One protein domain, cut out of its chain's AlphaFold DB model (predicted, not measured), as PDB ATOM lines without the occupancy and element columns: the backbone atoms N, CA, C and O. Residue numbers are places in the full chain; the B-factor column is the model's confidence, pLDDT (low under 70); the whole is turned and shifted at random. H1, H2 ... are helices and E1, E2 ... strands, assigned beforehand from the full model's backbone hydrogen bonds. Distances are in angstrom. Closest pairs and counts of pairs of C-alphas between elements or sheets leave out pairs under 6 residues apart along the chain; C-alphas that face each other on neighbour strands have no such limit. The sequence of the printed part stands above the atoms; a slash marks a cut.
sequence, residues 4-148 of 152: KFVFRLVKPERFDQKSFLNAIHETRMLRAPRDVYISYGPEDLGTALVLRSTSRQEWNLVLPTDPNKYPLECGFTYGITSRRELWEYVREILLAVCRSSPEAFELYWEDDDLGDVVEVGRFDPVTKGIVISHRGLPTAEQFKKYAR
ATOM      1  N   LYS A   4     -18.688  42.739 115.654       71.56
ATOM      2  CA  LYS A   4     -19.679  41.707 115.931       71.56
ATOM      3  C   LYS A   4     -19.549  41.184 117.353       71.56
ATOM      4  O   LYS A   4     -18.461  40.834 117.809       71.56
ATOM      5  N   PHE A   5     -20.672  41.079 118.055       73.56
ATOM      6  CA  PHE A   5     -20.702  40.289 119.279       73.56
ATOM      7  C   PHE A   5     -20.737  38.801 118.945       73.56
ATOM      8  O   PHE A   5     -21.534  38.397 118.101       73.56
ATOM      9  N   VAL A   6     -19.939  38.003 119.652       78.06
ATOM     10  CA  VAL A   6     -19.879  36.546 119.528       78.06
ATOM     11  C   VAL A   6     -20.129  35.894 120.879       78.06
ATOM     12  O   VAL A   6     -19.349  36.055 121.812       78.06
ATOM     13  N   PHE A   7     -21.212  35.134 120.998       84.00
ATOM     14  CA  PHE A   7     -21.525  34.367 122.207       84.00
ATOM     15  C   PHE A   7     -20.960  32.950 122.095       84.00
ATOM     16  O   PHE A   7     -21.274  32.243 121.138       84.00
ATOM     17  N   ARG A   8     -20.123  32.531 123.049       84.94
ATOM     18  CA  ARG A   8     -19.419  31.240 122.997       84.94
ATOM     19  C   ARG A   8     -19.541  30.467 124.299       84.94
ATOM     20  O   ARG A   8     -19.571  31.045 125.384       84.94
ATOM     21  N   LEU A   9     -19.520  29.145 124.171       88.81
ATOM     22  CA  LEU A   9     -19.277  28.227 125.273       88.81
ATOM     23  C   LEU A   9     -17.766  28.176 125.532       88.81
ATOM     24  O   LEU A   9     -17.003  27.773 124.658       88.81
ATOM     25  N   VAL A  10     -17.341  28.608 126.717       87.38
ATOM     26  CA  VAL A  10     -15.919  28.701 127.098       87.38
ATOM     27  C   VAL A  10     -15.508  27.679 128.149       87.38
ATOM     28  O   VAL A  10     -14.335  27.323 128.225       87.38
ATOM     29  N   LYS A  11     -16.470  27.206 128.948       88.81
ATOM     30  CA  LYS A  11     -16.281  26.186 129.985       88.81
ATOM     31  C   LYS A  11     -17.303  25.060 129.785       88.81
ATOM     32  O   LYS A  11     -18.344  25.062 130.449       88.81
ATOM     33  N   PRO A  12     -17.053  24.131 128.843       89.81
ATOM     34  CA  PRO A  12     -17.945  23.006 128.542       89.81
ATOM     35  C   PRO A  12     -18.354  22.187 129.769       89.81
ATOM     36  O   PRO A  12     -19.483  21.724 129.872       89.81
ATOM     37  N   GLU A  13     -17.457  22.055 130.741       91.31
ATOM     38  CA  GLU A  13     -17.666  21.309 131.980       91.31
ATOM     39  C   GLU A  13     -18.692  21.946 132.932       91.31
ATOM     40  O   GLU A  13     -19.164  21.291 133.860       91.31
ATOM     41  N   ARG A  14     -19.028  23.226 132.728       88.88
ATOM     42  CA  ARG A  14     -20.042  23.961 133.504       88.88
ATOM     43  C   ARG A  14     -21.417  23.959 132.839       88.88
ATOM     44  O   ARG A  14     -22.366  24.479 133.421       88.88
ATOM     45  N   PHE A  15     -21.520  23.424 131.626       92.81
ATOM     46  CA  PHE A  15     -22.751  23.425 130.855       92.81
ATOM     47  C   PHE A  15     -23.719  22.334 131.321       92.81
ATOM     48  O   PHE A  15     -23.356  21.159 131.375       92.81
ATOM     49  N   ASP A  16     -24.969  22.718 131.588       92.94
ATOM     50  CA  ASP A  16     -26.070  21.790 131.846       92.94
ATOM     51  C   ASP A  16     -27.145  21.919 130.761       92.94
ATOM     52  O   ASP A  16     -27.903  22.891 130.715       92.94
ATOM     53  N   GLN A  17     -27.234  20.908 129.893       91.31
ATOM     54  CA  GLN A  17     -28.128  20.926 128.732       91.31
ATOM     55  C   GLN A  17     -29.600  21.069 129.123       91.31
ATOM     56  O   GLN A  17     -30.349  21.799 128.476       91.31
ATOM     57  N   LYS A  18     -30.026  20.392 130.194       92.00
ATOM     58  CA  LYS A  18     -31.425  20.406 130.626       92.00
ATOM     59  C   LYS A  18     -31.844  21.798 131.101       92.00
ATOM     60  O   LYS A  18     -32.875  22.304 130.665       92.00
ATOM     61  N   SER A  19     -31.049  22.421 131.972       93.12
ATOM     62  CA  SER A  19     -31.310  23.780 132.459       93.12
ATOM     63  C   SER A  19     -31.259  24.792 131.322       93.12
ATOM     64  O   SER A  19     -32.102  25.686 131.266       93.12
ATOM     65  N   PHE A  20     -30.321  24.625 130.390       93.06
ATOM     66  CA  PHE A  20     -30.203  25.461 129.202       93.06
ATOM     67  C   PHE A  20     -31.450  25.414 128.311       93.06
ATOM     68  O   PHE A  20     -32.000  26.463 127.973       93.06
ATOM     69  N   LEU A  21     -31.944  24.218 127.975       92.56
ATOM     70  CA  LEU A  21     -33.159  24.072 127.169       92.56
ATOM     71  C   LEU A  21     -34.385  24.631 127.897       92.56
ATOM     72  O   LEU A  21     -35.182  25.345 127.292       92.56
ATOM     73  N   ASN A  22     -34.505  24.384 129.205       93.19
ATOM     74  CA  ASN A  22     -35.575  24.964 130.020       93.19
ATOM     75  C   ASN A  22     -35.545  26.498 129.994       93.19
ATOM     76  O   ASN A  22     -36.582  27.119 129.779       93.19
ATOM     77  N   ALA A  23     -34.367  27.111 130.134       93.50
ATOM     78  CA  ALA A  23     -34.224  28.561 130.058       93.50
ATOM     79  C   ALA A  23     -34.631  29.108 128.681       93.50
ATOM     80  O   ALA A  23     -35.303  30.132 128.605       93.50
ATOM     81  N   ILE A  24     -34.303  28.410 127.587       92.75
ATOM     82  CA  ILE A  24     -34.789  28.777 126.248       92.75
ATOM     83  C   ILE A  24     -36.317  28.683 126.174       92.75
ATOM     84  O   ILE A  24     -36.957  29.599 125.657       92.75
ATOM     85  N   HIS A  25     -36.925  27.622 126.710       91.62
ATOM     86  CA  HIS A  25     -38.387  27.494 126.748       91.62
ATOM     87  C   HIS A  25     -39.046  28.630 127.534       91.62
ATOM     88  O   HIS A  25     -40.063  29.160 127.087       91.62
ATOM     89  N   GLU A  26     -38.450  29.060 128.646       91.38
ATOM     90  CA  GLU A  26     -38.931  30.202 129.430       91.38
ATOM     91  C   GLU A  26     -38.922  31.503 128.615       91.38
ATOM     92  O   GLU A  26     -39.856  32.294 128.723       91.38
ATOM     93  N   THR A  27     -37.957  31.709 127.709       91.56
ATOM     94  CA  THR A  27     -37.909  32.934 126.879       91.56
ATOM     95  C   THR A  27     -39.099  33.103 125.926       91.56
ATOM     96  O   THR A  27     -39.344  34.214 125.451       91.56
ATOM     97  N   ARG A  28     -39.916  32.059 125.712       89.81
ATOM     98  CA  ARG A  28     -41.166  32.130 124.927       89.81
ATOM     99  C   ARG A  28     -42.180  33.119 125.492       89.81
ATOM    100  O   ARG A  28     -43.031  33.600 124.748       89.81
ATOM    101  N   MET A  29     -42.097  33.425 126.787       89.06
ATOM    102  CA  MET A  29     -42.969  34.408 127.435       89.06
ATOM    103  C   MET A  29     -42.553  35.862 127.164       89.06
ATOM    104  O   MET A  29     -43.309  36.783 127.474       89.06
ATOM    105  N   LEU A  30     -41.352  36.090 126.618       89.50
ATOM    106  CA  LEU A  30     -40.855  37.430 126.330       89.50
ATOM    107  C   LEU A  30     -41.588  38.029 125.128       89.50
ATOM    108  O   LEU A  30     -41.796  37.382 124.100       89.50
ATOM    109  N   ARG A  31     -41.933  39.314 125.231       89.31
ATOM    110  CA  ARG A  31     -42.576  40.042 124.138       89.31
ATOM    111  C   ARG A  31     -41.540  40.455 123.095       89.31
ATOM    112  O   ARG A  31     -40.712  41.322 123.349       89.31
ATOM    113  N   ALA A  32     -41.637  39.854 121.916       86.56
ATOM    114  CA  ALA A  32     -40.773  40.144 120.782       86.56
ATOM    115  C   ALA A  32     -40.977  41.561 120.208       86.56
ATOM    116  O   ALA A  32     -42.129  42.001 120.080       86.56
ATOM    117  N   PRO A  33     -39.901  42.254 119.789       86.25
ATOM    118  CA  PRO A  33     -39.996  43.433 118.932       86.25
ATOM    119  C   PRO A  33     -40.600  43.082 117.563       86.25
ATOM    120  O   PRO A  33     -40.528  41.941 117.104       86.25
ATOM    121  N   ARG A  34     -41.195  44.070 116.884       82.75
ATOM    122  CA  ARG A  34     -41.947  43.852 115.625       82.75
ATOM    123  C   ARG A  34     -41.085  43.386 114.451       82.75
ATOM    124  O   ARG A  34     -41.605  42.816 113.500       82.75
ATOM    125  N   ASP A  35     -39.796  43.675 114.491       80.69
ATOM    126  CA  ASP A  35     -38.842  43.457 113.406       80.69
ATOM    127  C   ASP A  35     -37.885  42.283 113.669       80.69
ATOM    128  O   ASP A  35     -36.810  42.187 113.072       80.69
ATOM    129  N   VAL A  36     -38.283  41.387 114.573       84.38
ATOM    130  CA  VAL A  36     -37.541  40.172 114.906       84.38
ATOM    131  C   VAL A  36     -38.338  38.965 114.451       84.38
ATOM    132  O   VAL A  36     -39.473  38.748 114.871       84.38
ATOM    133  N   TYR A  37     -37.720  38.159 113.598       86.31
ATOM    134  CA  TYR A  37     -38.179  36.810 113.333       86.31
ATOM    135  C   TYR A  37     -37.657  35.884 114.429       86.31
ATOM    136  O   TYR A  37     -36.463  35.889 114.733       86.31
ATOM    137  N   ILE A  38     -38.557  35.087 115.001       88.38
ATOM    138  CA  ILE A  38     -38.256  34.144 116.076       88.38
ATOM    139  C   ILE A  38     -38.757  32.779 115.650       88.38
ATOM    140  O   ILE A  38     -39.923  32.625 115.288       88.38
ATOM    141  N   SER A  39     -37.884  31.787 115.741       87.25
ATOM    142  CA  SER A  39     -38.244  30.392 115.564       87.25
ATOM    143  C   SER A  39     -37.667  29.572 116.704       87.25
ATOM    144  O   SER A  39     -36.490  29.698 117.034       87.25
ATOM    145  N   TYR A  40     -38.498  28.723 117.294       85.00
ATOM    146  CA  TYR A  40     -38.049  27.688 118.213       85.00
ATOM    147  C   TYR A  40     -37.957  26.404 117.400       85.00
ATOM    148  O   TYR A  40     -38.970  25.924 116.885       85.00
ATOM    149  N   GLY A  41     -36.738  25.907 117.216       74.69
ATOM    150  CA  GLY A  41     -36.513  24.684 116.460       74.69
ATOM    151  C   GLY A  41     -36.938  23.455 117.267       74.69
ATOM    152  O   GLY A  41     -37.003  23.512 118.500       74.69
ATOM    153  N   PRO A  42     -37.271  22.347 116.593       67.38
ATOM    154  CA  PRO A  42     -37.494  21.089 117.279       67.38
ATOM    155  C   PRO A  42     -36.139  20.560 117.795       67.38
ATOM    156  O   PRO A  42     -35.096  20.728 117.154       67.38
ATOM    157  N   GLU A  43     -36.136  20.003 119.011       61.50
ATOM    158  CA  GLU A  43     -34.906  19.714 119.771       61.50
ATOM    159  C   GLU A  43     -33.988  18.667 119.097       61.50
ATOM    160  O   GLU A  43     -32.787  18.584 119.371       61.50
ATOM    161  N   ASP A  44     -34.554  17.897 118.173       58.84
ATOM    162  CA  ASP A  44     -33.929  16.866 117.347       58.84
ATOM    163  C   ASP A  44     -33.173  17.414 116.121       58.84
ATOM    164  O   ASP A  44     -32.271  16.745 115.622       58.84
ATOM    165  N   LEU A  45     -33.456  18.645 115.672       66.31
ATOM    166  CA  LEU A  45     -32.758  19.298 114.551       66.31
ATOM    167  C   LEU A  45     -31.524  20.112 114.980       66.31
ATOM    168  O   LEU A  45     -31.012  20.934 114.219       66.31
ATOM    169  N   GLY A  46     -31.042  19.922 116.211       79.62
ATOM    170  CA  GLY A  46     -29.824  20.575 116.699       79.62
ATOM    171  C   GLY A  46     -29.982  22.066 117.016       79.62
ATOM    172  O   GLY A  46     -29.021  22.691 117.453       79.62
ATOM    173  N   THR A  47     -31.176  22.641 116.834       86.50
ATOM    174  CA  THR A  47     -31.450  24.078 116.986       86.50
ATOM    175  C   THR A  47     -32.595  24.311 117.963       86.50
ATOM    176  O   THR A  47     -33.707  23.862 117.722       86.50
ATOM    177  N   ALA A  48     -32.336  25.034 119.052       89.06
ATOM    178  CA  ALA A  48     -33.325  25.311 120.093       89.06
ATOM    179  C   ALA A  48     -34.015  26.670 119.884       89.06
ATOM    180  O   ALA A  48     -35.227  26.790 120.064       89.06
ATOM    181  N   LEU A  49     -33.261  27.689 119.458       90.56
ATOM    182  CA  LEU A  49     -33.778  29.034 119.195       90.56
ATOM    183  C   LEU A  49     -33.039  29.686 118.028       90.56
ATOM    184  O   LEU A  49     -31.816  29.625 117.947       90.56
ATOM    185  N   VAL A  50     -33.789  30.377 117.176       89.44
ATOM    186  CA  VAL A  50     -33.279  31.260 116.129       89.44
ATOM    187  C   VAL A  50     -33.952  32.621 116.255       89.44
ATOM    188  O   VAL A  50     -35.176  32.715 116.177       89.44
ATOM    189  N   LEU A  51     -33.151  33.676 116.388       87.88
ATOM    190  CA  LEU A  51     -33.563  35.072 116.246       87.88
ATOM    191  C   LEU A  51     -32.863  35.674 115.037       87.88
ATOM    192  O   LEU A  51     -31.648  35.528 114.887       87.88
ATOM    193  N   ARG A  52     -33.611  36.377 114.190       85.19
ATOM    194  CA  ARG A  52     -33.065  37.098 113.034       85.19
ATOM    195  C   ARG A  52     -33.759  38.441 112.885       85.19
ATOM    196  O   ARG A  52     -34.954  38.548 113.169       85.19
ATOM    197  N   SER A  53     -33.044  39.452 112.395       77.88
ATOM    198  CA  SER A  53     -33.717  40.668 111.930       77.88
ATOM    199  C   SER A  53     -34.591  40.355 110.723       77.88
ATOM    200  O   SER A  53     -34.188  39.600 109.841       77.88
ATOM    201  N   THR A  54     -35.758  40.984 110.638       75.62
ATOM    202  CA  THR A  54     -36.520  41.044 109.383       75.62
ATOM    203  C   THR A  54     -36.006  42.142 108.443       75.62
ATOM    204  O   THR A  54     -36.404  42.199 107.281       75.62
ATOM    205  N   SER A  55     -35.119  43.020 108.929       69.50
ATOM    206  CA  SER A  55     -34.495  44.094 108.150       69.50
ATOM    207  C   SER A  55     -33.186  43.643 107.484       69.50
ATOM    208  O   SER A  55     -32.603  42.636 107.867       69.50
ATOM    209  N   ARG A  56     -32.686  44.415 106.505       59.25
ATOM    210  CA  ARG A  56     -31.447  44.127 105.746       59.25
ATOM    211  C   ARG A  56     -30.146  44.131 106.576       59.25
ATOM    212  O   ARG A  56     -29.081  43.953 105.997       59.25
ATOM    213  N   GLN A  57     -30.193  44.386 107.885       61.84
ATOM    214  CA  GLN A  57     -29.010  44.263 108.739       61.84
ATOM    215  C   GLN A  57     -28.782  42.788 109.078       61.84
ATOM    216  O   GLN A  57     -29.592  42.178 109.775       61.84
ATOM    217  N   GLU A  58     -27.681  42.231 108.575       66.00
ATOM    218  CA  GLU A  58     -27.289  40.838 108.792       66.00
ATOM    219  C   GLU A  58     -26.859  40.633 110.246       66.00
ATOM    220  O   GLU A  58     -25.763  41.008 110.662       66.00
ATOM    221  N   TRP A  59     -27.761  40.077 111.048       78.38
ATOM    222  CA  TRP A  59     -27.429  39.511 112.344       78.38
ATOM    223  C   TRP A  59     -28.353  38.340 112.659       78.38
ATOM    224  O   TRP A  59     -29.526  38.309 112.258       78.38
ATOM    225  N   ASN A  60     -27.824  37.387 113.416       80.62
ATOM    226  CA  ASN A  60     -28.544  36.204 113.853       80.62
ATOM    227  C   ASN A  60     -28.061  35.751 115.232       80.62
ATOM    228  O   ASN A  60     -26.871  35.777 115.538       80.62
ATOM    229  N   LEU A  61     -29.012  35.307 116.051       86.31
ATOM    230  CA  LEU A  61     -28.743  34.485 117.224       86.31
ATOM    231  C   LEU A  61     -29.295  33.094 116.963       86.31
ATOM    232  O   LEU A  61     -30.504  32.930 116.822       86.31
ATOM    233  N   VAL A  62     -28.425  32.098 116.942       87.62
ATOM    234  CA  VAL A  62     -28.778  30.685 116.894       87.62
ATOM    235  C   VAL A  62     -28.255  30.036 118.165       87.62
ATOM    236  O   VAL A  62     -27.047  29.974 118.404       87.62
ATOM    237  N   LEU A  63     -29.183  29.557 118.987       90.50
ATOM    238  CA  LEU A  63     -28.879  28.713 120.131       90.50
ATOM    239  C   LEU A  63     -29.138  27.254 119.733       90.50
ATOM    240  O   LEU A  63     -30.281  26.913 119.407       90.50
ATOM    241  N   PRO A  64     -28.111  26.390 119.733       90.31
ATOM    242  CA  PRO A  64     -28.254  24.981 119.420       90.31
ATOM    243  C   PRO A  64     -28.884  24.225 120.586       90.31
ATOM    244  O   PRO A  64     -28.929  24.730 121.701       90.31
ATOM    245  N   THR A  65     -29.331  22.994 120.359       89.56
ATOM    246  CA  THR A  65     -29.881  22.145 121.435       89.56
ATOM    247  C   THR A  65     -28.801  21.550 122.332       89.56
ATOM    248  O   THR A  65     -29.073  21.202 123.480       89.56
ATOM    249  N   ASP A  66     -27.575  21.461 121.815       88.75
ATOM    250  CA  ASP A  66     -26.373  21.052 122.536       88.75
ATOM    251  C   ASP A  66     -25.160  21.863 122.028       88.75
ATOM    252  O   ASP A  66     -24.582  21.520 120.992       88.75
ATOM    253  N   PRO A  67     -24.765  22.934 122.742       87.44
ATOM    254  CA  PRO A  67     -23.593  23.759 122.452       87.44
ATOM    255  C   PRO A  67     -22.249  23.016 122.458       87.44
ATOM    256  O   PRO A  67     -21.264  23.561 121.966       87.44
ATOM    257  N   ASN A  68     -22.175  21.791 123.003       86.19
ATOM    258  CA  ASN A  68     -20.967  20.964 122.906       86.19
ATOM    259  C   ASN A  68     -20.863  20.233 121.564       86.19
ATOM    260  O   ASN A  68     -19.766  19.877 121.142       86.19
ATOM    261  N   LYS A  69     -22.003  19.968 120.913       84.94
ATOM    262  CA  LYS A  69     -22.064  19.265 119.622       84.94
ATOM    263  C   LYS A  69     -22.154  20.225 118.448       84.94
ATOM    264  O   LYS A  69     -21.579  19.958 117.397       84.94
ATOM    265  N   TYR A  70     -22.875  21.323 118.631       83.00
ATOM    266  CA  TYR A  70     -23.117  22.320 117.603       83.00
ATOM    267  C   TYR A  70     -22.640  23.677 118.118       83.00
ATOM    268  O   TYR A  70     -23.025  24.068 119.220       83.00
ATOM    269  N   PRO A  71     -21.802  24.406 117.367       76.69
ATOM    270  CA  PRO A  71     -21.334  25.708 117.812       76.69
ATOM    271  C   PRO A  71     -22.502  26.694 117.918       76.69
ATOM    272  O   PRO A  71     -23.438  26.673 117.119       76.69
ATOM    273  N   LEU A  72     -22.422  27.584 118.905       78.81
ATOM    274  CA  LEU A  72     -23.294  28.751 118.986       78.81
ATOM    275  C   LEU A  72     -22.994  29.673 117.802       78.81
ATOM    276  O   LEU A  72     -21.844  30.066 117.605       78.81
ATOM    277  N   GLU A  73     -24.023  30.056 117.051       73.62
ATOM    278  CA  GLU A  73     -23.895  31.066 116.001       73.62
ATOM    279  C   GLU A  73     -24.629  32.322 116.456       73.62
ATOM    280  O   GLU A  73     -25.817  32.523 116.219       73.62
ATOM    281  N   CYS A  74     -23.913  33.149 117.203       70.12
ATOM    282  CA  CYS A  74     -24.397  34.429 117.675       70.12
ATOM    283  C   CYS A  74     -23.501  35.504 117.077       70.12
ATOM    284  O   CYS A  74     -22.325  35.562 117.427       70.12
ATOM    285  N   GLY A  75     -24.047  36.297 116.159       69.00
ATOM    286  CA  GLY A  75     -23.373  37.418 115.521       69.00
ATOM    287  C   GLY A  75     -24.286  38.632 115.555       69.00
ATOM    288  O   GLY A  75     -25.327  38.625 114.903       69.00
ATOM    289  N   PHE A  76     -23.916  39.667 116.311       69.94
ATOM    290  CA  PHE A  76     -24.663  40.929 116.372       69.94
ATOM    291  C   PHE A  76     -23.802  42.097 115.938       69.94
ATOM    292  O   PHE A  76     -22.760  42.327 116.537       69.94
ATOM    293  N   THR A  77     -24.264  42.895 114.982       63.78
ATOM    294  CA  THR A  77     -23.572  44.137 114.618       63.78
ATOM    295  C   THR A  77     -23.853  45.252 115.635       63.78
ATOM    296  O   THR A  77     -24.872  45.226 116.333       63.78
ATOM    297  N   TYR A  78     -23.001  46.288 115.675       60.91
ATOM    298  CA  TYR A  78     -23.230  47.527 116.457       60.91
ATOM    299  C   TYR A  78     -24.643  48.117 116.264       60.91
ATOM    300  O   TYR A  78     -25.213  48.742 117.159       60.91
ATOM    301  N   GLY A  79     -25.246  47.881 115.093       62.72
ATOM    302  CA  GLY A  79     -26.617  48.286 114.796       62.72
ATOM    303  C   GLY A  79     -27.631  47.784 115.829       62.72
ATOM    304  O   GLY A  79     -28.575  48.506 116.139       62.72
ATOM    305  N   ILE A  80     -27.417  46.619 116.446       65.75
ATOM    306  CA  ILE A  80     -28.334  46.088 117.463       65.75
ATOM    307  C   ILE A  80     -28.266  46.858 118.772       65.75
ATOM    308  O   ILE A  80     -29.310  47.205 119.317       65.75
ATOM    309  N   THR A  81     -27.070  47.140 119.290       61.53
ATOM    310  CA  THR A  81     -26.929  47.851 120.573       61.53
ATOM    311  C   THR A  81     -27.434  49.286 120.481       61.53
ATOM    312  O   THR A  81     -27.943  49.822 121.463       61.53
ATOM    313  N   SER A  82     -27.395  49.881 119.284       62.94
ATOM    314  CA  SER A  82     -28.030  51.175 119.005       62.94
ATOM    315  C   SER A  82     -29.570  51.116 118.971       62.94
ATOM    316  O   SER A  82     -30.240  52.137 119.131       62.94
ATOM    317  N   ARG A  83     -30.156  49.920 118.821       74.06
ATOM    318  CA  ARG A  83     -31.603  49.674 118.813       74.06
ATOM    319  C   ARG A  83     -32.045  49.088 120.146       74.06
ATOM    320  O   ARG A  83     -32.167  47.878 120.314       74.06
ATOM    321  N   ARG A  84     -32.337  49.986 121.087       77.12
ATOM    322  CA  ARG A  84     -32.648  49.670 122.487       77.12
ATOM    323  C   ARG A  84     -33.623  48.504 122.680       77.12
ATOM    324  O   ARG A  84     -33.285  47.583 123.407       77.12
ATOM    325  N   GLU A  85     -34.786  48.518 122.026       81.62
ATOM    326  CA  GLU A  85     -35.800  47.456 122.187       81.62
ATOM    327  C   GLU A  85     -35.281  46.079 121.759       81.62
ATOM    328  O   GLU A  85     -35.555  45.068 122.405       81.62
ATOM    329  N   LEU A  86     -34.499  46.040 120.677       80.50
ATOM    330  CA  LEU A  86     -33.917  44.807 120.175       80.50
ATOM    331  C   LEU A  86     -32.835  44.285 121.119       80.50
ATOM    332  O   LEU A  86     -32.820  43.101 121.452       80.50
ATOM    333  N   TRP A  87     -31.948  45.174 121.565       80.31
ATOM    334  CA  TRP A  87     -30.915  44.825 122.529       80.31
ATOM    335  C   TRP A  87     -31.510  44.346 123.854       80.31
ATOM    336  O   TRP A  87     -31.080  43.319 124.361       80.31
ATOM    337  N   GLU A  88     -32.509  45.043 124.400       83.81
ATOM    338  CA  GLU A  88     -33.187  44.635 125.634       83.81
ATOM    339  C   GLU A  88     -33.779  43.229 125.489       83.81
ATOM    340  O   GLU A  88     -33.549  42.384 126.352       83.81
ATOM    341  N   TYR A  89     -34.438  42.935 124.365       87.56
ATOM    342  CA  TYR A  89     -34.985  41.607 124.093       87.56
ATOM    343  C   TYR A  89     -33.905  40.513 124.024       87.56
ATOM    344  O   TYR A  89     -33.989  39.501 124.722       87.56
ATOM    345  N   VAL A  90     -32.859  40.723 123.218       86.06
ATOM    346  CA  VAL A  90     -31.746  39.769 123.066       86.06
ATOM    347  C   VAL A  90     -30.998  39.573 124.388       86.06
ATOM    348  O   VAL A  90     -30.655  38.447 124.747       86.06
ATOM    349  N   ARG A  91     -30.771  40.653 125.144       84.88
ATOM    350  CA  ARG A  91     -30.072  40.616 126.431       84.88
ATOM    351  C   ARG A  91     -30.795  39.728 127.436       84.88
ATOM    352  O   ARG A  91     -30.130  38.956 128.118       84.88
ATOM    353  N   GLU A  92     -32.122  39.803 127.529       88.94
ATOM    354  CA  GLU A  92     -32.888  38.947 128.447       88.94
ATOM    355  C   GLU A  92     -32.763  37.456 128.091       88.94
ATOM    356  O   GLU A  92     -32.634  36.617 128.984       88.94
ATOM    357  N   ILE A  93     -32.694  37.120 126.799       90.56
ATOM    358  CA  ILE A  93     -32.471  35.742 126.333       90.56
ATOM    359  C   ILE A  93     -31.073  35.255 126.722       90.56
ATOM    360  O   ILE A  93     -30.928  34.186 127.317       90.56
ATOM    361  N   LEU A  94     -30.040  36.056 126.444       88.81
ATOM    362  CA  LEU A  94     -28.664  35.725 126.825       88.81
ATOM    363  C   LEU A  94     -28.515  35.588 128.346       88.81
ATOM    364  O   LEU A  94     -27.811  34.698 128.818       88.81
ATOM    365  N   LEU A  95     -29.202  36.432 129.121       88.38
ATOM    366  CA  LEU A  95     -29.233  36.349 130.581       88.38
ATOM    367  C   LEU A  95     -29.874  35.055 131.079       88.38
ATOM    368  O   LEU A  95     -29.324  34.438 131.990       88.38
ATOM    369  N   ALA A  96     -31.004  34.634 130.506       90.75
ATOM    370  CA  ALA A  96     -31.651  33.372 130.863       90.75
ATOM    371  C   ALA A  96     -30.708  32.183 130.617       90.75
ATOM    372  O   ALA A  96     -30.465  31.375 131.514       90.75
ATOM    373  N   VAL A  97     -30.079  32.152 129.440       90.38
ATOM    374  CA  VAL A  97     -29.094  31.131 129.062       90.38
ATOM    375  C   VAL A  97     -27.891  31.129 130.007       90.38
ATOM    376  O   VAL A  97     -27.519  30.081 130.529       90.38
ATOM    377  N   CYS A  98     -27.305  32.288 130.305       88.25
ATOM    378  CA  CYS A  98     -26.151  32.357 131.201       88.25
ATOM    379  C   CYS A  98     -26.490  31.958 132.643       88.25
ATOM    380  O   CYS A  98     -25.673  31.335 133.316       88.25
ATOM    381  N   ARG A  99     -27.695  32.289 133.125       87.50
ATOM    382  CA  ARG A  99     -28.176  31.869 134.452       87.50
ATOM    383  C   ARG A  99     -28.373  30.358 134.541       87.50
ATOM    384  O   ARG A  99     -28.176  29.799 135.615       87.50
ATOM    385  N   SER A 100     -28.743  29.717 133.434       91.19
ATOM    386  CA  SER A 100     -28.952  28.268 133.375       91.19
ATOM    387  C   SER A 100     -27.662  27.450 133.473       91.19
ATOM    388  O   SER A 100     -27.685  26.302 133.899       91.19
ATOM    389  N   SER A 101     -26.525  28.032 133.085       89.62
ATOM    390  CA  SER A 101     -25.197  27.426 133.216       89.62
ATOM    391  C   SER A 101     -24.181  28.515 133.569       89.62
ATOM    392  O   SER A 101     -23.493  29.042 132.685       89.62
ATOM    393  N   PRO A 102     -24.110  28.913 134.854       86.44
ATOM    394  CA  PRO A 102     -23.229  29.985 135.296       86.44
ATOM    395  C   PRO A 102     -21.772  29.717 134.912       86.44
ATOM    396  O   PRO A 102     -21.272  28.607 135.070       86.44
ATOM    397  N   GLU A 103     -21.094  30.756 134.417       84.19
ATOM    398  CA  GLU A 103     -19.705  30.719 133.928       84.19
ATOM    399  C   GLU A 103     -19.434  29.848 132.690       84.19
ATOM    400  O   GLU A 103     -18.297  29.832 132.218       84.19
ATOM    401  N   ALA A 104     -20.430  29.140 132.147       87.44
ATOM    402  CA  ALA A 104     -20.237  28.310 130.959       87.44
ATOM    403  C   ALA A 104     -20.001  29.154 129.696       87.44
ATOM    404  O   ALA A 104     -19.265  28.738 128.799       87.44
ATOM    405  N   PHE A 105     -20.603  30.346 129.641       87.19
ATOM    406  CA  PHE A 105     -20.649  31.186 128.449       87.19
ATOM    407  C   PHE A 105     -19.961  32.544 128.629       87.19
ATOM    408  O   PHE A 105     -20.009  33.147 129.703       87.19
ATOM    409  N   GLU A 106     -19.397  33.059 127.536       84.25
ATOM    410  CA  GLU A 106     -18.883  34.428 127.420       84.25
ATOM    411  C   GLU A 106     -19.401  35.093 126.139       84.25
ATOM    412  O   GLU A 106     -19.630  34.436 125.121       84.25
ATOM    413  N   LEU A 107     -19.593  36.409 126.199       80.69
ATOM    414  CA  LEU A 107     -19.943  37.261 125.068       80.69
ATOM    415  C   LEU A 107     -18.711  38.090 124.696       80.69
ATOM    416  O   LEU A 107     -18.238  38.877 125.502       80.69
ATOM    417  N   TYR A 108     -18.191  37.938 123.493       76.94
ATOM    418  CA  TYR A 108     -17.030  38.676 122.995       76.94
ATOM    419  C   TYR A 108     -17.467  39.774 122.037       76.94
ATOM    420  O   TYR A 108     -18.468  39.599 121.357       76.94
ATOM    421  N   TRP A 109     -16.715  40.867 121.944       74.62
ATOM    422  CA  TRP A 109     -16.782  41.808 120.825       74.62
ATOM    423  C   TRP A 109     -15.548  41.627 119.942       74.62
ATOM    424  O   TRP A 109     -14.426  41.845 120.406       74.62
ATOM    425  N   GLU A 110     -15.762  41.222 118.694       72.44
ATOM    426  CA  GLU A 110     -14.734  41.115 117.658       72.44
ATOM    427  C   GLU A 110     -14.828  42.344 116.746       72.44
ATOM    428  O   GLU A 110     -15.889  42.615 116.180       72.44
ATOM    429  N   ASP A 111     -13.736  43.102 116.630       65.69
ATOM    430  CA  ASP A 111     -13.618  44.177 115.640       65.69
ATOM    431  C   ASP A 111     -13.274  43.567 114.272       65.69
ATOM    432  O   ASP A 111     -12.314  42.793 114.169       65.69
ATOM    433  N   ASP A 112     -14.056  43.887 113.235       58.38
ATOM    434  CA  ASP A 112     -13.886  43.312 111.892       58.38
ATOM    435  C   ASP A 112     -12.550  43.734 111.246       58.38
ATOM    436  O   ASP A 112     -12.049  43.028 110.370       58.38
ATOM    437  N   ASP A 113     -11.939  44.838 111.700       56.47
ATOM    438  CA  ASP A 113     -10.705  45.376 111.111       56.47
ATOM    439  C   ASP A 113      -9.417  44.709 111.640       56.47
ATOM    440  O   ASP A 113      -8.400  44.692 110.944       56.47
ATOM    441  N   LEU A 114      -9.427  44.165 112.865       51.56
ATOM    442  CA  LEU A 114      -8.206  43.695 113.546       51.56
ATOM    443  C   LEU A 114      -8.270  42.245 114.041       51.56
ATOM    444  O   LEU A 114      -7.231  41.686 114.390       51.56
ATOM    445  N   GLY A 115      -9.452  41.617 114.099       51.16
ATOM    446  CA  GLY A 115      -9.610  40.269 114.668       51.16
ATOM    447  C   GLY A 115      -9.287  40.179 116.168       51.16
ATOM    448  O   GLY A 115      -9.350  39.098 116.760       51.16
ATOM    449  N   ASP A 116      -8.962  41.308 116.797       53.62
ATOM    450  CA  ASP A 116      -8.705  41.418 118.218       53.62
ATOM    451  C   ASP A 116     -10.027  41.548 118.978       53.62
ATOM    452  O   ASP A 116     -10.890  42.371 118.673       53.62
ATOM    453  N   VAL A 117     -10.184  40.715 120.006       57.34
ATOM    454  CA  VAL A 117     -11.286  40.844 120.962       57.34
ATOM    455  C   VAL A 117     -11.075  42.133 121.752       57.34
ATOM    456  O   VAL A 117     -10.081  42.248 122.470       57.34
ATOM    457  N   VAL A 118     -12.003  43.083 121.656       58.25
ATOM    458  CA  VAL A 118     -11.889  44.392 122.329       58.25
ATOM    459  C   VAL A 118     -12.646  44.401 123.659       58.25
ATOM    460  O   VAL A 118     -12.225  45.058 124.611       58.25
ATOM    461  N   GLU A 119     -13.725  43.622 123.779       62.44
ATOM    462  CA  GLU A 119     -14.565  43.563 124.981       62.44
ATOM    463  C   GLU A 119     -15.043  42.136 125.271       62.44
ATOM    464  O   GLU A 119     -15.306  41.353 124.358       62.44
ATOM    465  N   VAL A 120     -15.166  41.800 126.556       59.28
ATOM    466  CA  VAL A 120     -15.745  40.545 127.046       59.28
ATOM    467  C   VAL A 120     -16.890  40.871 128.003       59.28
ATOM    468  O   VAL A 120     -16.678  41.380 129.106       59.28
ATOM    469  N   GLY A 121     -18.110  40.573 127.573       64.69
ATOM    470  CA  GLY A 121     -19.306  40.457 128.390       64.69
ATOM    471  C   GLY A 121     -19.331  39.126 129.134       64.69
ATOM    472  O   GLY A 121     -19.378  38.058 128.525       64.69
ATOM    473  N   ARG A 122     -19.328  39.177 130.465       67.81
ATOM    474  CA  ARG A 122     -19.488  38.000 131.327       67.81
ATOM    475  C   ARG A 122     -20.761  38.113 132.131       67.81
ATOM    476  O   ARG A 122     -21.092  39.187 132.628       67.81
ATOM    477  N   PHE A 123     -21.456  36.996 132.291       71.44
ATOM    478  CA  PHE A 123     -22.531  36.940 133.266       71.44
ATOM    479  C   PHE A 123     -21.954  37.042 134.678       71.44
ATOM    480  O   PHE A 123     -21.086  36.258 135.060       71.44
ATOM    481  N   ASP A 124     -22.452  38.005 135.443       71.88
ATOM    482  CA  ASP A 124     -22.135  38.159 136.853       71.88
ATOM    483  C   ASP A 124     -23.318  37.652 137.698       71.88
ATOM    484  O   ASP A 124     -24.399  38.256 137.681       71.88
ATOM    485  N   PRO A 125     -23.140  36.560 138.465       68.62
ATOM    486  CA  PRO A 125     -24.199  36.007 139.303       68.62
ATOM    487  C   PRO A 125     -24.627  36.954 140.434       68.62
ATOM    488  O   PRO A 125     -25.746  36.822 140.932       68.62
ATOM    489  N   VAL A 126     -23.782  37.916 140.827       71.69
ATOM    490  CA  VAL A 126     -24.078  38.878 141.899       71.69
ATOM    491  C   VAL A 126     -25.039  39.956 141.408       71.69
ATOM    492  O   VAL A 126     -26.081  40.183 142.021       71.69
ATOM    493  N   THR A 127     -24.720  40.602 140.287       72.88
ATOM    494  CA  THR A 127     -25.589  41.627 139.681       72.88
ATOM    495  C   THR A 127     -26.728  41.028 138.855       72.88
ATOM    496  O   THR A 127     -27.641  41.748 138.454       72.88
ATOM    497  N   LYS A 128     -26.698  39.710 138.609       74.00
ATOM    498  CA  LYS A 128     -27.605  38.984 137.707       74.00
ATOM    499  C   LYS A 128     -27.638  39.591 136.299       74.00
ATOM    500  O   LYS A 128     -28.653  39.462 135.610       74.00
ATOM    501  N   GLY A 129     -26.551  40.242 135.890       72.75
ATOM    502  CA  GLY A 129     -26.418  40.991 134.644       72.75
ATOM    503  C   GLY A 129     -25.261  40.488 133.780       72.75
ATOM    504  O   GLY A 129     -24.444  39.686 134.225       72.75
ATOM    505  N   ILE A 130     -25.186  40.973 132.538       70.56
ATOM    506  CA  ILE A 130     -23.989  40.832 131.701       70.56
ATOM    507  C   ILE A 130     -23.131  42.067 131.959       70.56
ATOM    508  O   ILE A 130     -23.545  43.185 131.653       70.56
ATOM    509  N   VAL A 131     -21.954  41.865 132.543       67.44
ATOM    510  CA  VAL A 131     -20.961  42.914 132.776       67.44
ATOM    511  C   VAL A 131     -19.986  42.898 131.610       67.44
ATOM    512  O   VAL A 131     -19.297  41.904 131.390       67.44
ATOM    513  N   ILE A 132     -19.940  43.996 130.861       66.25
ATOM    514  CA  ILE A 132     -19.003  44.185 129.753       66.25
ATOM    515  C   ILE A 132     -17.701  44.750 130.319       66.25
ATOM    516  O   ILE A 132     -17.707  45.749 131.036       66.25
ATOM    517  N   SER A 133     -16.588  44.090 130.016       58.19
ATOM    518  CA  SER A 133     -15.242  44.523 130.389       58.19
ATOM    519  C   SER A 133     -14.395  44.709 129.136       58.19
ATOM    520  O   SER A 133     -14.330  43.810 128.302       58.19
ATOM    521  N   HIS A 134     -13.741  45.861 128.989       55.91
ATOM    522  CA  HIS A 134     -12.770  46.066 127.914       55.91
ATOM    523  C   HIS A 134     -11.547  45.174 128.155       55.91
ATOM    524  O   HIS A 134     -11.026  45.106 129.275       55.91
ATOM    525  N   ARG A 135     -11.078  44.478 127.117       47.62
ATOM    526  CA  ARG A 135      -9.893  43.621 127.196       47.62
ATOM    527  C   ARG A 135      -8.686  44.511 127.515       47.62
ATOM    528  O   ARG A 135      -8.362  45.419 126.760       47.62
ATOM    529  N   GLY A 136      -8.061  44.280 128.670       43.53
ATOM    530  CA  GLY A 136      -6.974  45.115 129.203       43.53
ATOM    531  C   GLY A 136      -7.328  45.874 130.486       43.53
ATOM    532  O   GLY A 136      -6.419  46.334 131.174       43.53
ATOM    533  N   LEU A 137      -8.610  45.942 130.864       40.88
ATOM    534  CA  LEU A 137      -9.013  46.384 132.197       40.88
ATOM    535  C   LEU A 137      -9.296  45.191 133.115       40.88
ATOM    536  O   LEU A 137      -9.710  44.126 132.647       40.88
ATOM    537  N   PRO A 138      -9.046  45.340 134.426       37.38
ATOM    538  CA  PRO A 138      -9.126  44.218 135.334       37.38
ATOM    539  C   PRO A 138     -10.562  43.677 135.439       37.38
ATOM    540  O   PRO A 138     -11.522  44.444 135.447       37.38
ATOM    541  N   THR A 139     -10.722  42.358 135.561       46.81
ATOM    542  CA  THR A 139     -12.010  41.693 135.809       46.81
ATOM    543  C   THR A 139     -12.698  42.238 137.070       46.81
ATOM    544  O   THR A 139     -12.061  42.840 137.935       46.81
ATOM    545  N   ALA A 140     -13.996  41.969 137.242       49.38
ATOM    546  CA  ALA A 140     -14.740  42.359 138.450       49.38
ATOM    547  C   ALA A 140     -14.082  41.864 139.762       49.38
ATOM    548  O   ALA A 140     -14.123  42.546 140.788       49.38
ATOM    549  N   GLU A 141     -13.417  40.704 139.738       51.41
ATOM    550  CA  GLU A 141     -12.622  40.210 140.870       51.41
ATOM    551  C   GLU A 141     -11.335  41.007 141.088       51.41
ATOM    552  O   GLU A 141     -10.945  41.275 142.226       51.41
ATOM    553  N   GLN A 142     -10.681  41.426 140.007       48.22
ATOM    554  CA  GLN A 142      -9.506  42.279 140.097       48.22
ATOM    555  C   GLN A 142      -9.885  43.683 140.595       48.22
ATOM    556  O   GLN A 142      -9.174  44.221 141.438       48.22
ATOM    557  N   PHE A 143     -11.050  44.224 140.221       44.03
ATOM    558  CA  PHE A 143     -11.612  45.449 140.813       44.03
ATOM    559  C   PHE A 143     -11.804  45.338 142.333       44.03
ATOM    560  O   PHE A 143     -11.431  46.253 143.064       44.03
ATOM    561  N   LYS A 144     -12.310  44.201 142.839       50.12
ATOM    562  CA  LYS A 144     -12.417  43.947 144.293       50.12
ATOM    563  C   LYS A 144     -11.052  43.879 144.987       50.12
ATOM    564  O   LYS A 144     -10.958  44.223 146.164       50.12
ATOM    565  N   LYS A 145     -10.004  43.445 144.280       48.31
ATOM    566  CA  LYS A 145      -8.615  43.474 144.765       48.31
ATOM    567  C   LYS A 145      -8.050  44.898 144.799       48.31
ATOM    568  O   LYS A 145      -7.453  45.263 145.804       48.31
ATOM    569  N   TYR A 146      -8.289  45.710 143.767       42.75
ATOM    570  CA  TYR A 146      -7.836  47.108 143.714       42.75
ATOM    571  C   TYR A 146      -8.579  48.013 144.709       42.75
ATOM    572  O   TYR A 146      -7.953  48.839 145.360       42.75
ATOM    573  N   ALA A 147      -9.879  47.797 144.929       44.75
ATOM    574  CA  ALA A 147     -10.664  48.524 145.934       44.75
ATOM    575  C   ALA A 147     -10.286  48.183 147.394       44.75
ATOM    576  O   ALA A 147     -10.744  48.845 148.321       44.75
ATOM    577  N   ARG A 148      -9.469  47.141 147.612       40.00
ATOM    578  CA  ARG A 148      -8.958  46.726 148.929       40.00
ATOM    579  C   ARG A 148      -7.536  47.206 149.223       40.00
ATOM    580  O   ARG A 148      -7.014  46.851 150.275       40.00
TER     581      ARG A 148
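Overview. This is residues 4 to 148 of the 152 residues of an uncharacterized protein of Edaphochlamys debaryana (UniProt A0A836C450). One antiparallel sheet of eight strands, curled like part of a barrel but left open between its edges E2 and E8, wraps round the long helix H3. H1 packs beside H3 on the same face of the sheet, over E3, while the small helix H4, after the last strand, lies far out at one end of the length. The printed part has 145 residues, with four named helices and eight named strands in the order E1 H1 E2 E3 E4 E5 H2 H3 E6 E7 E8 H4. The sheet runs E2 E3 E4 E5 E1 E6 E7 E8, and the class is mixed, helices and strands. The whole is compact, with a radius of gyration of the C-alphas of 15.4 A and spans of 48 by 34 by 27 A.

Arrangement. Start at E1, residues 4 to 9, an inner strand of the strongly twisted sheet. Next comes H1, residues 17 to 29, on the sheet at a height of 9.7 A, over a local plane fitted to only 6 C-alphas. It lies over E3, residues 47 to 53, and runs slantwise to the strands, at 36 degrees to E3 on the local plane; the closest C-alphas, of Ile 24 and Leu 49, are 7.1 A apart. E2, residues 36 to 39, is an edge strand and forms a hairpin with E3, where N 37 and O 52 are 2.8 A apart. E4, residues 60 to 64, and E5, residues 73 to 77, complete a meander E2 E3 E4 E5, each strand the antiparallel neighbour of the one before; look at N 51 and O 61, 2.8 A, and N 62 and O 73, 2.7 A. E5 pairs staggered, with E4 over residues 73 to 75 and with E1 over 75 to 77, where N 5 and O 76 are 2.9 A apart. H2, residues 78 to 82, only grazes the sheet. It touches H3, residues 84 to 100, only at the corner and only just, with 3 pairs of C-alphas within 8 A, the closest Thr 81 and Trp 87 at 5.4 A; H3 does this with residues 86 to 87 alone. H1 and H3 are on the same face and touch, with a shallow tilt of 31 degrees, opposite ways; their closest C-alphas, of Ser 19 and Ser 100, are 5.2 A apart. E6, residues 105 to 111, is antiparallel to E1, with N 6 and O 108 2.8 A apart. E5, H2, H3 and E6 form a split strand-helix-strand unit, two strands that run the same way with E1 between them, and its crossover is right-handed. E7, residues 117 to 124, and E8, residues 129 to 134, follow E6 in a second meander; see N 109 and O 119, 2.8 A, and N 120 and O 133, 2.8 A. The sheet curls round H3, whose C-alpha 98 is 6.2 A from that of Phe 123 in E7, the closest pair of the two. H4, residues 140 to 146, only grazes the sheet with residue 140, and is apart from H3. In H2, H3 and H4 every O i to N i+4 pair is within hydrogen-bond range; in H1, 7 of 9 are.

Along the chain. Find C-alpha 4 at (-19.679, 41.707, 115.931); from there E1 runs 16.4 A to C-alpha 9. H1 is 20.1 A long, E3 17.5 A. Find C-alpha 84 at (-32.648, 49.670, 122.487), where H3 begins its 24.3 A. E6 is 19.6 A, E7 19.4 A and E8 16.0 A long. H4 ends at C-alpha 146, (-7.836, 47.108, 143.714).

Size, cuts and confidence. The two C-alphas farthest apart, of Asp 44 and Arg 148, are 50.1 A apart. The printed part has no cut and no long link. The mean pLDDT of the printed part is 75.7, and 47 residues are under 70, among them residues 111 to 122 and 131 to 148.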